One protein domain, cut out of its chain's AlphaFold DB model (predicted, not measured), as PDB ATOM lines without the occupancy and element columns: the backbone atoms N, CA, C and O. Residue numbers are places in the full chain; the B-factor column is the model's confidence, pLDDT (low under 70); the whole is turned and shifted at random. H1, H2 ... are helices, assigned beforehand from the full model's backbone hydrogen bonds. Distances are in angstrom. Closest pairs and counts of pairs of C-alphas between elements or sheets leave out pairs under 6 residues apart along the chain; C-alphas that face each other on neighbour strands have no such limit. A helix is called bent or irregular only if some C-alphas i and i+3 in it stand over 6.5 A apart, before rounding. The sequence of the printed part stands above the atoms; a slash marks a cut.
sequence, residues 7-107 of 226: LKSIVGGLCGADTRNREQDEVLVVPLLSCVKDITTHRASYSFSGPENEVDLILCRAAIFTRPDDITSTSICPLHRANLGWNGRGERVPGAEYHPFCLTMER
ATOM      1  N   LEU A   7     152.943   4.739  39.153       90.94
ATOM      2  CA  LEU A   7     153.121   3.885  40.333       90.94
ATOM      3  C   LEU A   7     151.805   3.232  40.810       90.94
ATOM      4  O   LEU A   7     151.841   2.187  41.456       90.94
ATOM      5  N   LYS A   8     150.642   3.795  40.443       92.38
ATOM      6  CA  LYS A   8     149.312   3.250  40.766       92.38
ATOM      7  C   LYS A   8     149.136   1.810  40.278       92.38
ATOM      8  O   LYS A   8     148.408   1.060  40.912       92.38
ATOM      9  N   SER A   9     149.778   1.406  39.181       90.38
ATOM     10  CA  SER A   9     149.670   0.022  38.697       90.38
ATOM     11  C   SER A   9     150.326  -0.992  39.637       90.38
ATOM     12  O   SER A   9     149.934  -2.153  39.628       90.38
ATOM     13  N   ILE A  10     151.290  -0.555  40.455       89.69
ATOM     14  CA  ILE A  10     152.056  -1.418  41.358       89.69
ATOM     15  C   ILE A  10     151.473  -1.372  42.769       89.69
ATOM     16  O   ILE A  10     151.150  -2.402  43.349       89.69
ATOM     17  N   VAL A  11     151.306  -0.167  43.321       89.69
ATOM     18  CA  VAL A  11     150.756   0.022  44.674       89.69
ATOM     19  C   VAL A  11     149.238   0.142  44.698       89.69
ATOM     20  O   VAL A  11     148.671   0.282  45.765       89.69
ATOM     21  N   GLY A  12     148.526   0.144  43.575       89.75
ATOM     22  CA  GLY A  12     147.072   0.326  43.593       89.75
ATOM     23  C   GLY A  12     146.619   1.636  44.263       89.75
ATOM     24  O   GLY A  12     147.340   2.637  44.306       89.75
ATOM     25  N   GLY A  13     145.393   1.635  44.794       89.31
ATOM     26  CA  GLY A  13     144.806   2.782  45.494       89.31
ATOM     27  C   GLY A  13     144.356   3.933  44.584       89.31
ATOM     28  O   GLY A  13     144.370   3.845  43.355       89.31
ATOM     29  N   LEU A  14     143.909   5.025  45.208       89.31
ATOM     30  CA  LEU A  14     143.469   6.236  44.512       89.31
ATOM     31  C   LEU A  14     144.645   7.196  44.315       89.31
ATOM     32  O   LEU A  14     145.487   7.337  45.198       89.31
ATOM     33  N   CYS A  15     144.686   7.868  43.164       90.88
ATOM     34  CA  CYS A  15     145.586   8.999  42.952       90.88
ATOM     35  C   CYS A  15     144.905  10.292  43.399       90.88
ATOM     36  O   CYS A  15     143.682  10.411  43.337       90.88
ATOM     37  N   GLY A  16     145.701  11.273  43.816       86.69
ATOM     38  CA  GLY A  16     145.174  12.566  44.225       86.69
ATOM     39  C   GLY A  16     146.245  13.514  44.745       86.69
ATOM     40  O   GLY A  16     147.439  13.200  44.729       86.69
ATOM     41  N   ALA A  17     145.782  14.669  45.210       85.75
ATOM     42  CA  ALA A  17     146.583  15.620  45.972       85.75
ATOM     43  C   ALA A  17     146.821  15.115  47.405       85.75
ATOM     44  O   ALA A  17     145.999  14.377  47.959       85.75
ATOM     45  N   ASP A  18     147.914  15.549  48.023       83.62
ATOM     46  CA  ASP A  18     148.122  15.415  49.456       83.62
ATOM     47  C   ASP A  18     147.281  16.478  50.172       83.62
ATOM     48  O   ASP A  18     147.526  17.683  50.110       83.62
ATOM     49  N   THR A  19     146.275  16.029  50.920       77.94
ATOM     50  CA  THR A  19     145.411  16.920  51.708       77.94
ATOM     51  C   THR A  19     146.179  17.702  52.775       77.94
ATOM     52  O   THR A  19     145.674  18.706  53.278       77.94
ATOM     53  N   ARG A  20     147.397  17.264  53.117       74.75
ATOM     54  CA  ARG A  20     148.266  17.918  54.100       74.75
ATOM     55  C   ARG A  20     149.076  19.067  53.512       74.75
ATOM     56  O   ARG A  20     149.514  19.911  54.287       74.75
ATOM     57  N   ASN A  21     149.272  19.113  52.192       66.75
ATOM     58  CA  ASN A  21     150.131  20.100  51.536       66.75
ATOM     59  C   ASN A  21     149.359  20.920  50.494       66.75
ATOM     60  O   ASN A  21     149.718  21.035  49.324       66.75
ATOM     61  N   ARG A  22     148.267  21.517  50.970       61.81
ATOM     62  CA  ARG A  22     147.260  22.227  50.174       61.81
ATOM     63  C   ARG A  22     147.789  23.465  49.429       61.81
ATOM     64  O   ARG A  22     147.116  23.944  48.526       61.81
ATOM     65  N   GLU A  23     148.964  23.972  49.800       61.38
ATOM     66  CA  GLU A  23     149.579  25.173  49.215       61.38
ATOM     67  C   GLU A  23     150.566  24.873  48.072       61.38
ATOM     68  O   GLU A  23     150.938  25.787  47.344       61.38
ATOM     69  N   GLN A  24     150.985  23.613  47.895       56.75
ATOM     70  CA  GLN A  24     151.958  23.216  46.862       56.75
ATOM     71  C   GLN A  24     151.392  22.245  45.818       56.75
ATOM     72  O   GLN A  24     152.015  22.045  44.778       56.75
ATOM     73  N   ASP A  25     150.213  21.675  46.067       56.03
ATOM     74  CA  ASP A  25     149.602  20.669  45.204       56.03
ATOM     75  C   ASP A  25     148.619  21.290  44.201       56.03
ATOM     76  O   ASP A  25     147.413  21.034  44.217       56.03
ATOM     77  N   GLU A  26     149.146  22.040  43.232       62.53
ATOM     78  CA  GLU A  26     148.622  21.816  41.884       62.53
ATOM     79  C   GLU A  26     148.926  20.348  41.570       62.53
ATOM     80  O   GLU A  26     150.057  19.919  41.773       62.53
ATOM     81  N   VAL A  27     147.915  19.554  41.196       63.56
ATOM     82  CA  VAL A  27     147.973  18.081  41.064       63.56
ATOM     83  C   VAL A  27     148.940  17.665  39.947       63.56
ATOM     84  O   VAL A  27     148.544  17.195  38.882       63.56
ATOM     85  N   LEU A  28     150.229  17.866  40.175       82.56
ATOM     86  CA  LEU A  28     151.303  17.624  39.242       82.56
ATOM     87  C   LEU A  28     151.931  16.305  39.650       82.56
ATOM     88  O   LEU A  28     152.618  16.175  40.660       82.56
ATOM     89  N   VAL A  29     151.632  15.289  38.852       89.06
ATOM     90  CA  VAL A  29     152.361  14.032  38.902       89.06
ATOM     91  C   VAL A  29     153.800  14.320  38.499       89.06
ATOM     92  O   VAL A  29     154.059  14.814  37.402       89.06
ATOM     93  N   VAL A  30     154.728  14.024  39.403       91.00
ATOM     94  CA  VAL A  30     156.157  14.266  39.204       91.00
ATOM     95  C   VAL A  30     156.881  12.953  38.913       91.00
ATOM     96  O   VAL A  30     156.434  11.892  39.362       91.00
ATOM     97  N   PRO A  31     158.006  12.987  38.182       93.50
ATOM     98  CA  PRO A  31     158.890  11.835  38.069       93.50
ATOM     99  C   PRO A  31     159.364  11.374  39.450       93.50
ATOM    100  O   PRO A  31     159.651  12.201  40.319       93.50
ATOM    101  N   LEU A  32     159.494  10.062  39.650       92.75
ATOM    102  CA  LEU A  32     159.938   9.499  40.927       92.75
ATOM    103  C   LEU A  32     161.335  10.006  41.312       92.75
ATOM    104  O   LEU A  32     161.593  10.266  42.481       92.75
ATOM    105  N   LEU A  33     162.213  10.225  40.332       92.44
ATOM    106  CA  LEU A  33     163.561  10.763  40.550       92.44
ATOM    107  C   LEU A  33     163.579  12.205  41.080       92.44
ATOM    108  O   LEU A  33     164.581  12.625  41.651       92.44
ATOM    109  N   SER A  34     162.482  12.951  40.940       91.44
ATOM    110  CA  SER A  34     162.349  14.297  41.512       91.44
ATOM    111  C   SER A  34     162.059  14.270  43.021       91.44
ATOM    112  O   SER A  34     162.046  15.316  43.675       91.44
ATOM    113  N   CYS A  35     161.820  13.089  43.600       90.62
ATOM    114  CA  CYS A  35     161.647  12.895  45.035       90.62
ATOM    115  C   CYS A  35     163.007  12.925  45.751       90.62
ATOM    116  O   CYS A  35     163.691  11.911  45.869       90.62
ATOM    117  N   VAL A  36     163.392  14.113  46.219       91.00
ATOM    118  CA  VAL A  36     164.695  14.389  46.855       91.00
ATOM    119  C   VAL A  36     164.590  14.752  48.341       91.00
ATOM    120  O   VAL A  36     165.467  15.412  48.892       91.00
ATOM    121  N   LYS A  37     163.497  14.382  49.014       90.62
ATOM    122  CA  LYS A  37     163.315  14.719  50.429       90.62
ATOM    123  C   LYS A  37     164.319  13.956  51.292       90.62
ATOM    124  O   LYS A  37     164.471  12.745  51.154       90.62
ATOM    125  N   ASP A  38     164.965  14.656  52.218       90.69
ATOM    126  CA  ASP A  38     165.888  14.015  53.149       90.69
ATOM    127  C   ASP A  38     165.145  13.048  54.091       90.69
ATOM    128  O   ASP A  38     164.116  13.387  54.685       90.69
ATOM    129  N   ILE A  39     165.677  11.828  54.220       91.25
ATOM    130  CA  ILE A  39     165.148  10.760  55.073       91.25
ATOM    131  C   ILE A  39     166.025  10.466  56.295       91.25
ATOM    132  O   ILE A  39     165.681   9.575  57.076       91.25
ATOM    133  N   THR A  40     167.128  11.193  56.503       89.94
ATOM    134  CA  THR A  40     168.072  10.971  57.618       89.94
ATOM    135  C   THR A  40     167.373  10.896  58.974       89.94
ATOM    136  O   THR A  40     167.569   9.955  59.746       89.94
ATOM    137  N   THR A  41     166.472  11.837  59.246       88.56
ATOM    138  CA  THR A  41     165.726  11.915  60.502       88.56
ATOM    139  C   THR A  41     164.710  10.765  60.661       88.56
ATOM    140  O   THR A  41     164.397  10.371  61.786       88.56
ATOM    141  N   HIS A  42     164.228  10.156  59.569       85.31
ATOM    142  CA  HIS A  42     163.259   9.046  59.573       85.31
ATOM    143  C   HIS A  42     163.999   7.744  59.807       85.31
ATOM    144  O   HIS A  42     163.600   6.965  60.670       85.31
ATOM    145  N   ARG A  43     165.141   7.573  59.133       85.88
ATOM    146  CA  ARG A  43     166.093   6.495  59.415       85.88
ATOM    147  C   ARG A  43     166.490   6.498  60.887       85.88
ATOM    148  O   ARG A  43     166.396   5.463  61.534       85.88
ATOM    149  N   ALA A  44     166.835   7.661  61.444       86.44
ATOM    150  CA  ALA A  44     167.174   7.791  62.861       86.44
ATOM    151  C   ALA A  44     165.989   7.454  63.789       86.44
ATOM    152  O   ALA A  44     166.159   6.745  64.777       86.44
ATOM    153  N   SER A  45     164.780   7.915  63.456       86.06
ATOM    154  CA  SER A  45     163.581   7.701  64.283       86.06
ATOM    155  C   SER A  45     163.126   6.241  64.338       86.06
ATOM    156  O   SER A  45     162.610   5.801  65.364       86.06
ATOM    157  N   TYR A  46     163.298   5.496  63.244       81.44
ATOM    158  CA  TYR A  46     162.831   4.110  63.119       81.44
ATOM    159  C   TYR A  46     163.965   3.079  63.115       81.44
ATOM    160  O   TYR A  46     163.694   1.884  63.060       81.44
ATOM    161  N   SER A  47     165.222   3.524  63.208       83.06
ATOM    162  CA  SER A  47     166.418   2.673  63.302       83.06
ATOM    163  C   SER A  47     166.539   1.618  62.190       83.06
ATOM    164  O   SER A  47     167.088   0.543  62.425       83.06
ATOM    165  N   PHE A  48     166.039   1.894  60.980       80.38
ATOM    166  CA  PHE A  48     166.177   0.973  59.847       80.38
ATOM    167  C   PHE A  48     167.404   1.303  58.981       80.38
ATOM    168  O   PHE A  48     167.757   2.467  58.754       80.38
ATOM    169  N   SER A  49     168.049   0.251  58.477       84.56
ATOM    170  CA  SER A  49     169.102   0.294  57.458       84.56
ATOM    171  C   SER A  49     168.515  -0.047  56.080       84.56
ATOM    172  O   SER A  49     167.396  -0.545  56.000       84.56
ATOM    173  N   GLY A  50     169.228   0.254  54.991       87.44
ATOM    174  CA  GLY A  50     168.764  -0.037  53.627       87.44
ATOM    175  C   GLY A  50     168.613   1.220  52.772       87.44
ATOM    176  O   GLY A  50     169.589   1.605  52.137       87.44
ATOM    177  N   PRO A  51     167.436   1.872  52.745       91.12
ATOM    178  CA  PRO A  51     167.185   2.966  51.816       91.12
ATOM    179  C   PRO A  51     168.014   4.200  52.183       91.12
ATOM    180  O   PRO A  51     168.046   4.638  53.340       91.12
ATOM    181  N   GLU A  52     168.683   4.760  51.182       90.38
ATOM    182  CA  GLU A  52     169.531   5.941  51.332       90.38
ATOM    183  C   GLU A  52     168.787   7.213  50.937       90.38
ATOM    184  O   GLU A  52     168.973   8.249  51.574       90.38
ATOM    185  N   ASN A  53     167.872   7.101  49.970       91.38
ATOM    186  CA  ASN A  53     167.113   8.216  49.416       91.38
ATOM    187  C   ASN A  53     165.597   8.041  49.602       91.38
ATOM    188  O   ASN A  53     165.103   6.940  49.853       91.38
ATOM    189  N   GLU A  54     164.832   9.125  49.415       92.75
ATOM    190  CA  GLU A  54     163.357   9.077  49.410       92.75
ATOM    191  C   GLU A  54     162.829   8.061  48.389       92.75
ATOM    192  O   GLU A  54     161.893   7.322  48.684       92.75
ATOM    193  N   VAL A  55     163.463   7.985  47.217       93.38
ATOM    194  CA  VAL A  55     163.123   7.019  46.164       93.38
ATOM    195  C   VAL A  55     163.253   5.583  46.663       93.38
ATOM    196  O   VAL A  55     162.309   4.809  46.529       93.38
ATOM    197  N   ASP A  56     164.377   5.240  47.293       91.50
ATOM    198  CA  ASP A  56     164.618   3.887  47.802       91.50
ATOM    199  C   ASP A  56     163.603   3.531  48.892       91.50
ATOM    200  O   ASP A  56     163.091   2.413  48.934       91.50
ATOM    201  N   LEU A  57     163.253   4.501  49.744       91.31
ATOM    202  CA  LEU A  57     162.223   4.335  50.766       91.31
ATOM    203  C   LEU A  57     160.842   4.070  50.146       91.31
ATOM    204  O   LEU A  57     160.123   3.186  50.616       91.31
ATOM    205  N   ILE A  58     160.476   4.820  49.102       92.88
ATOM    206  CA  ILE A  58     159.215   4.645  48.371       92.88
ATOM    207  C   ILE A  58     159.167   3.259  47.721       92.88
ATOM    208  O   ILE A  58     158.174   2.553  47.896       92.88
ATOM    209  N   LEU A  59     160.232   2.849  47.024       91.88
ATOM    210  CA  LEU A  59     160.324   1.535  46.379       91.88
ATOM    211  C   LEU A  59     160.233   0.402  47.404       91.88
ATOM    212  O   LEU A  59     159.398  -0.488  47.261       91.88
ATOM    213  N   CYS A  60     160.995   0.494  48.497       89.94
ATOM    214  CA  CYS A  60     160.957  -0.489  49.579       89.94
ATOM    215  C   CYS A  60     159.540  -0.652  50.151       89.94
ATOM    216  O   CYS A  60     159.090  -1.769  50.389       89.94
ATOM    217  N   ARG A  61     158.804   0.449  50.351       89.31
ATOM    218  CA  ARG A  61     157.418   0.410  50.850       89.31
ATOM    219  C   ARG A  61     156.406  -0.052  49.806       89.31
ATOM    220  O   ARG A  61     155.380  -0.607  50.182       89.31
ATOM    221  N   ALA A  62     156.710   0.123  48.525       90.56
ATOM    222  CA  ALA A  62     155.980  -0.488  47.419       90.56
ATOM    223  C   ALA A  62     156.312  -1.984  47.232       90.56
ATOM    224  O   ALA A  62     155.811  -2.593  46.294       90.56
ATOM    225  N   ALA A  63     157.147  -2.569  48.105       89.69
ATOM    226  CA  ALA A  63     157.689  -3.925  47.975       89.69
ATOM    227  C   ALA A  63     158.479  -4.151  46.669       89.69
ATOM    228  O   ALA A  63     158.609  -5.277  46.194       89.69
ATOM    229  N   ILE A  64     159.036  -3.076  46.103       89.94
ATOM    230  CA  ILE A  64     159.947  -3.109  44.963       89.94
ATOM    231  C   ILE A  64     161.364  -3.079  45.521       89.94
ATOM    232  O   ILE A  64     161.844  -2.068  46.033       89.94
ATOM    233  N   PHE A  65     162.007  -4.231  45.449       87.25
ATOM    234  CA  PHE A  65     163.317  -4.461  46.031       87.25
ATOM    235  C   PHE A  65     164.427  -4.228  45.006       87.25
ATOM    236  O   PHE A  65     165.415  -3.574  45.297       87.25
ATOM    237  N   THR A  66     164.248  -4.629  43.755       87.19
ATOM    238  CA  THR A  66     165.192  -4.283  42.691       87.19
ATOM    239  C   THR A  66     164.876  -2.910  42.108       87.19
ATOM    240  O   THR A  66     163.712  -2.560  41.919       87.19
ATOM    241  N   ARG A  67     165.903  -2.105  41.816       84.06
ATOM    242  CA  ARG A  67     165.702  -0.816  41.145       84.06
ATOM    243  C   ARG A  67     165.334  -1.090  39.681       84.06
ATOM    244  O   ARG A  67     166.163  -1.664  38.982       84.06
ATOM    245  N   PRO A  68     164.127  -0.727  39.217       83.12
ATOM    246  CA  PRO A  68     163.743  -0.978  37.834       83.12
ATOM    247  C   PRO A  68     164.531  -0.064  36.889       83.12
ATOM    248  O   PRO A  68     164.762   1.105  37.213       83.12
ATOM    249  N   ASP A  69     164.884  -0.568  35.707       83.44
ATOM    250  CA  ASP A  69     165.559   0.224  34.667       83.44
ATOM    251  C   ASP A  69     164.686   1.408  34.210       83.44
ATOM    252  O   ASP A  69     165.171   2.516  33.972       83.44
ATOM    253  N   ASP A  70     163.365   1.215  34.229       83.94
ATOM    254  CA  ASP A  70     162.363   2.202  33.823       83.94
ATOM    255  C   ASP A  70     162.076   3.284  34.875       83.94
ATOM    256  O   ASP A  70     161.132   4.064  34.721       83.94
ATOM    257  N   ILE A  71     162.865   3.373  35.953       86.88
ATOM    258  CA  ILE A  71     162.608   4.309  37.061       86.88
ATOM    259  C   ILE A  71     162.515   5.773  36.602       86.88
ATOM    260  O   ILE A  71     161.793   6.570  37.201       86.88
ATOM    261  N   THR A  72     163.202   6.121  35.514       87.12
ATOM    262  CA  THR A  72     163.169   7.448  34.881       87.12
ATOM    263  C   THR A  72     161.790   7.804  34.323       87.12
ATOM    264  O   THR A  72     161.394   8.966  34.367       87.12
ATOM    265  N   SER A  73     161.051   6.806  33.837       88.75
ATOM    266  CA  SER A  73     159.691   6.948  33.309       88.75
ATOM    267  C   SER A  73     158.618   6.852  34.397       88.75
ATOM    268  O   SER A  73     157.474   7.263  34.184       88.75
ATOM    269  N   THR A  74     158.972   6.330  35.578       92.44
ATOM    270  CA  THR A  74     158.011   6.186  36.670       92.44
ATOM    271  C   THR A  74     157.643   7.531  37.277       92.44
ATOM    272  O   THR A  74     158.495   8.363  37.592       92.44
ATOM    273  N   SER A  75     156.347   7.735  37.463       94.06
ATOM    274  CA  SER A  75     155.773   8.946  38.011       94.06
ATOM    275  C   SER A  75     154.951   8.648  39.257       94.06
ATOM    276  O   SER A  75     154.368   7.568  39.412       94.06
ATOM    277  N   ILE A  76     154.904   9.620  40.164       93.19
ATOM    278  CA  ILE A  76     154.233   9.518  41.457       93.19
ATOM    279  C   ILE A  76     153.346  10.742  41.692       93.19
ATOM    280  O   ILE A  76     153.732  11.877  41.413       93.19
ATOM    281  N   CYS A  77     152.125  10.509  42.177       91.88
ATOM    282  CA  CYS A  77     151.221  11.588  42.567       91.88
ATOM    283  C   CYS A  77     151.504  12.044  44.009       91.88
ATOM    284  O   CYS A  77     152.038  11.254  44.799       91.88
ATOM    285  N   PRO A  78     151.116  13.275  44.389       89.56
ATOM    286  CA  PRO A  78     151.313  13.773  45.748       89.56
ATOM    287  C   PRO A  78     150.739  12.846  46.828       89.56
ATOM    288  O   PRO A  78     151.417  12.571  47.815       89.56
ATOM    289  N   LEU A  79     149.555  12.262  46.608       88.94
ATOM    290  CA  LEU A  79     148.937  11.327  47.554       88.94
ATOM    291  C   LEU A  79     149.757  10.040  47.752       88.94
ATOM    292  O   LEU A  79     150.014   9.631  48.887       88.94
ATOM    293  N   HIS A  80     150.219   9.403  46.671       90.75
ATOM    294  CA  HIS A  80     151.080   8.217  46.775       90.75
ATOM    295  C   HIS A  80     152.433   8.559  47.390       90.75
ATOM    296  O   HIS A  80     152.926   7.796  48.217       90.75
ATOM    297  N   ARG A  81     153.011   9.719  47.060       91.12
ATOM    298  CA  ARG A  81     154.249  10.198  47.687       91.12
ATOM    299  C   ARG A  81     154.057  10.453  49.179       91.12
ATOM    300  O   ARG A  81     154.931  10.108  49.966       91.12
ATOM    301  N   ALA A  82     152.918  10.997  49.593       88.12
ATOM    302  CA  ALA A  82     152.601  11.207  50.999       88.12
ATOM    303  C   ALA A  82     152.426   9.883  51.755       88.12
ATOM    304  O   ALA A  82     152.869   9.786  52.897       88.12
ATOM    305  N   ASN A  83     151.839   8.862  51.121       88.88
ATOM    306  CA  ASN A  83     151.599   7.548  51.727       88.88
ATOM    307  C   ASN A  83     152.838   6.644  51.753       88.88
ATOM    308  O   ASN A  83     153.056   5.934  52.735       88.88
ATOM    309  N   LEU A  84     153.656   6.674  50.701       89.00
ATOM    310  CA  LEU A  84     154.849   5.835  50.568       89.00
ATOM    311  C   LEU A  84     156.118   6.547  51.041       89.00
ATOM    312  O   LEU A  84     157.019   5.896  51.551       89.00
ATOM    313  N   GLY A  85     156.202   7.868  50.939       84.06
ATOM    314  CA  GLY A  85     157.356   8.653  51.372       84.06
ATOM    315  C   GLY A  85     157.379   8.929  52.878       84.06
ATOM    316  O   GLY A  85     156.656   8.323  53.669       84.06
ATOM    317  N   TRP A  86     158.203   9.891  53.297       77.75
ATOM    318  CA  TRP A  86     158.434  10.235  54.710       77.75
ATOM    319  C   TRP A  86     157.150  10.339  55.560       77.75
ATOM    320  O   TRP A  86     157.094   9.839  56.683       77.75
ATOM    321  N   ASN A  87     156.111  10.995  55.029       70.38
ATOM    322  CA  ASN A  87     154.872  11.325  55.749       70.38
ATOM    323  C   ASN A  87     153.889  10.140  55.879       70.38
ATOM    324  O   ASN A  87     152.807  10.295  56.468       70.38
ATOM    325  N   GLY A  88     154.253   8.983  55.324       62.41
ATOM    326  CA  GLY A  88     153.396   7.816  55.209       62.41
ATOM    327  C   GLY A  88     153.058   7.221  56.561       62.41
ATOM    328  O   GLY A  88     153.942   6.772  57.288       62.41
ATOM    329  N   ARG A  89     151.763   7.162  56.888       57.97
ATOM    330  CA  ARG A  89     151.262   6.419  58.051       57.97
ATOM    331  C   ARG A  89     151.018   4.947  57.708       57.97
ATOM    332  O   ARG A  89     149.995   4.422  58.113       57.97
ATOM    333  N   GLY A  90     151.899   4.300  56.936       53.50
ATOM    334  CA  GLY A  90     151.794   2.866  56.606       53.50
ATOM    335  C   GLY A  90     150.373   2.408  56.257       53.50
ATOM    336  O   GLY A  90     149.939   1.352  56.716       53.50
ATOM    337  N   GLU A  91     149.608   3.254  55.559       48.59
ATOM    338  CA  GLU A  91     148.196   2.985  55.335       48.59
ATOM    339  C   GLU A  91     148.109   1.802  54.381       48.59
ATOM    340  O   GLU A  91     148.755   1.791  53.331       48.59
ATOM    341  N   ARG A  92     147.414   0.750  54.831       48.09
ATOM    342  CA  ARG A  92     147.433  -0.559  54.181       48.09
ATOM    343  C   ARG A  92     147.009  -0.393  52.736       48.09
ATOM    344  O   ARG A  92     145.899   0.051  52.459       48.09
ATOM    345  N   VAL A  93     147.895  -0.792  51.839       48.69
ATOM    346  CA  VAL A  93     147.615  -0.836  50.417       48.69
ATOM    347  C   VAL A  93     146.559  -1.922  50.164       48.69
ATOM    348  O   VAL A  93     146.837  -3.094  50.432       48.69
ATOM    349  N   PRO A  94     145.339  -1.590  49.699       39.75
ATOM    350  CA  PRO A  94     144.328  -2.600  49.406       39.75
ATOM    351  C   PRO A  94     144.717  -3.343  48.123       39.75
ATOM    352  O   PRO A  94     144.828  -2.721  47.069       39.75
ATOM    353  N   GLY A  95     144.909  -4.661  48.204       40.75
ATOM    354  CA  GLY A  95     145.105  -5.521  47.028       40.75
ATOM    355  C   GLY A  95     146.526  -6.032  46.786       40.75
ATOM    356  O   GLY A  95     146.716  -6.806  45.854       40.75
ATOM    357  N   ALA A  96     147.508  -5.688  47.624       42.09
ATOM    358  CA  ALA A  96     148.747  -6.460  47.666       42.09
ATOM    359  C   ALA A  96     148.454  -7.782  48.392       42.09
ATOM    360  O   ALA A  96     148.172  -7.779  49.594       42.09
ATOM    361  N   GLU A  97     148.458  -8.902  47.664       38.50
ATOM    362  CA  GLU A  97     148.465 -10.227  48.281       38.50
ATOM    363  C   GLU A  97     149.589 -10.263  49.321       38.50
ATOM    364  O   GLU A  97     150.739  -9.915  49.051       38.50
ATOM    365  N   TYR A  98     149.191 -10.571  50.551       37.88
ATOM    366  CA  TYR A  98     149.984 -10.502  51.771       37.88
ATOM    367  C   TYR A  98     151.418 -11.025  51.576       37.88
ATOM    368  O   TYR A  98     151.656 -12.229  51.621       37.88
ATOM    369  N   HIS A  99     152.395 -10.122  51.485       38.19
ATOM    370  CA  HIS A  99     153.768 -10.448  51.854       38.19
ATOM    371  C   HIS A  99     154.003  -9.924  53.280       38.19
ATOM    372  O   HIS A  99     154.100  -8.709  53.474       38.19
ATOM    373  N   PRO A 100     154.124 -10.796  54.302       38.72
ATOM    374  CA  PRO A 100     154.287 -10.404  55.712       38.72
ATOM    375  C   PRO A 100     155.631  -9.711  56.010       38.72
ATOM    376  O   PRO A 100     155.982  -9.487  57.166       38.72
ATOM    377  N   PHE A 101     156.400  -9.388  54.969       39.84
ATOM    378  CA  PHE A 101     157.776  -8.923  55.051       39.84
ATOM    379  C   PHE A 101     157.913  -7.395  55.029       39.84
ATOM    380  O   PHE A 101     158.931  -6.863  55.470       39.84
ATOM    381  N   CYS A 102     156.894  -6.665  54.566       40.69
ATOM    382  CA  CYS A 102     156.981  -5.213  54.436       40.69
ATOM    383  C   CYS A 102     156.427  -4.491  55.670       40.69
ATOM    384  O   CYS A 102     155.285  -4.046  55.716       40.69
ATOM    385  N   LEU A 103     157.324  -4.335  56.647       43.34
ATOM    386  CA  LEU A 103     157.357  -3.227  57.602       43.34
ATOM    387  C   LEU A 103     156.163  -3.151  58.565       43.34
ATOM    388  O   LEU A 103     155.378  -2.202  58.552       43.34
ATOM    389  N   THR A 104     156.138  -4.050  59.551       38.09
ATOM    390  CA  THR A 104     155.662  -3.655  60.882       38.09
ATOM    391  C   THR A 104     156.612  -2.577  61.414       38.09
ATOM    392  O   THR A 104     157.600  -2.874  62.083       38.09
ATOM    393  N   MET A 105     156.355  -1.312  61.067       44.44
ATOM    394  CA  MET A 105     157.006  -0.147  61.669       44.44
ATOM    395  C   MET A 105     156.474   0.051  63.093       44.44
ATOM    396  O   MET A 105     155.806   1.038  63.402       44.44
ATOM    397  N   GLU A 106     156.727  -0.914  63.970       44.62
ATOM    398  CA  GLU A 106     156.447  -0.750  65.388       44.62
ATOM    399  C   GLU A 106     157.506   0.173  65.981       44.62
ATOM    400  O   GLU A 106     158.694  -0.135  66.063       44.62
ATOM    401  N   ARG A 107     157.041   1.362  66.358       40.62
ATOM    402  CA  ARG A 107     157.776   2.380  67.098       40.62
ATOM    403  C   ARG A 107     158.378   1.726  68.344       40.62
ATOM    404  O   ARG A 107     157.664   1.524  69.325       40.62
TER     405      ARG A 107
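Overview. This is residues 7 to 107 of the 226 residues of an uncharacterized protein of Paramuricea clavata (UniProt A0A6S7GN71). Little regular structure: a compact, rounded body mostly of loops, with two short helices, H3 and H5, meeting near its middle and H2 and H4 farther out. The 101 printed residues have five named helices, H1 to H5 in order, holding 30 residues, and no named strand; the class is all helix. The radius of gyration of the C-alphas is 13.2 A, the spans 33 by 29 by 26 A.

Along the chain. H1, residues 8 to 11, begins at C-alpha 8 (149.312, 3.250, 40.766). H2 is residues 40 to 46, 10.2 A; H3, 54 to 61, 10.6 A; H4, 69 to 72, irregular at 7.6 A. H5, residues 78 to 84, 9.9 A, ends at C-alpha 84 (154.849, 5.835, 50.568).

Arrangement. H3 and H5 touch, their closest C-alphas, Ile 58 and Leu 84, 5.0 A apart, at a steep tilt of 59 degrees, the same way. In H2, H3 and H5 every O i to N i+4 pair is within hydrogen-bond range; H1 and H4 are too short for one.

Size, cuts and confidence. The printed part has no cut. The H1 to H2 link, 28 residues, is long. Residues 21 to 27 and 88 to 107 have pLDDT under 70.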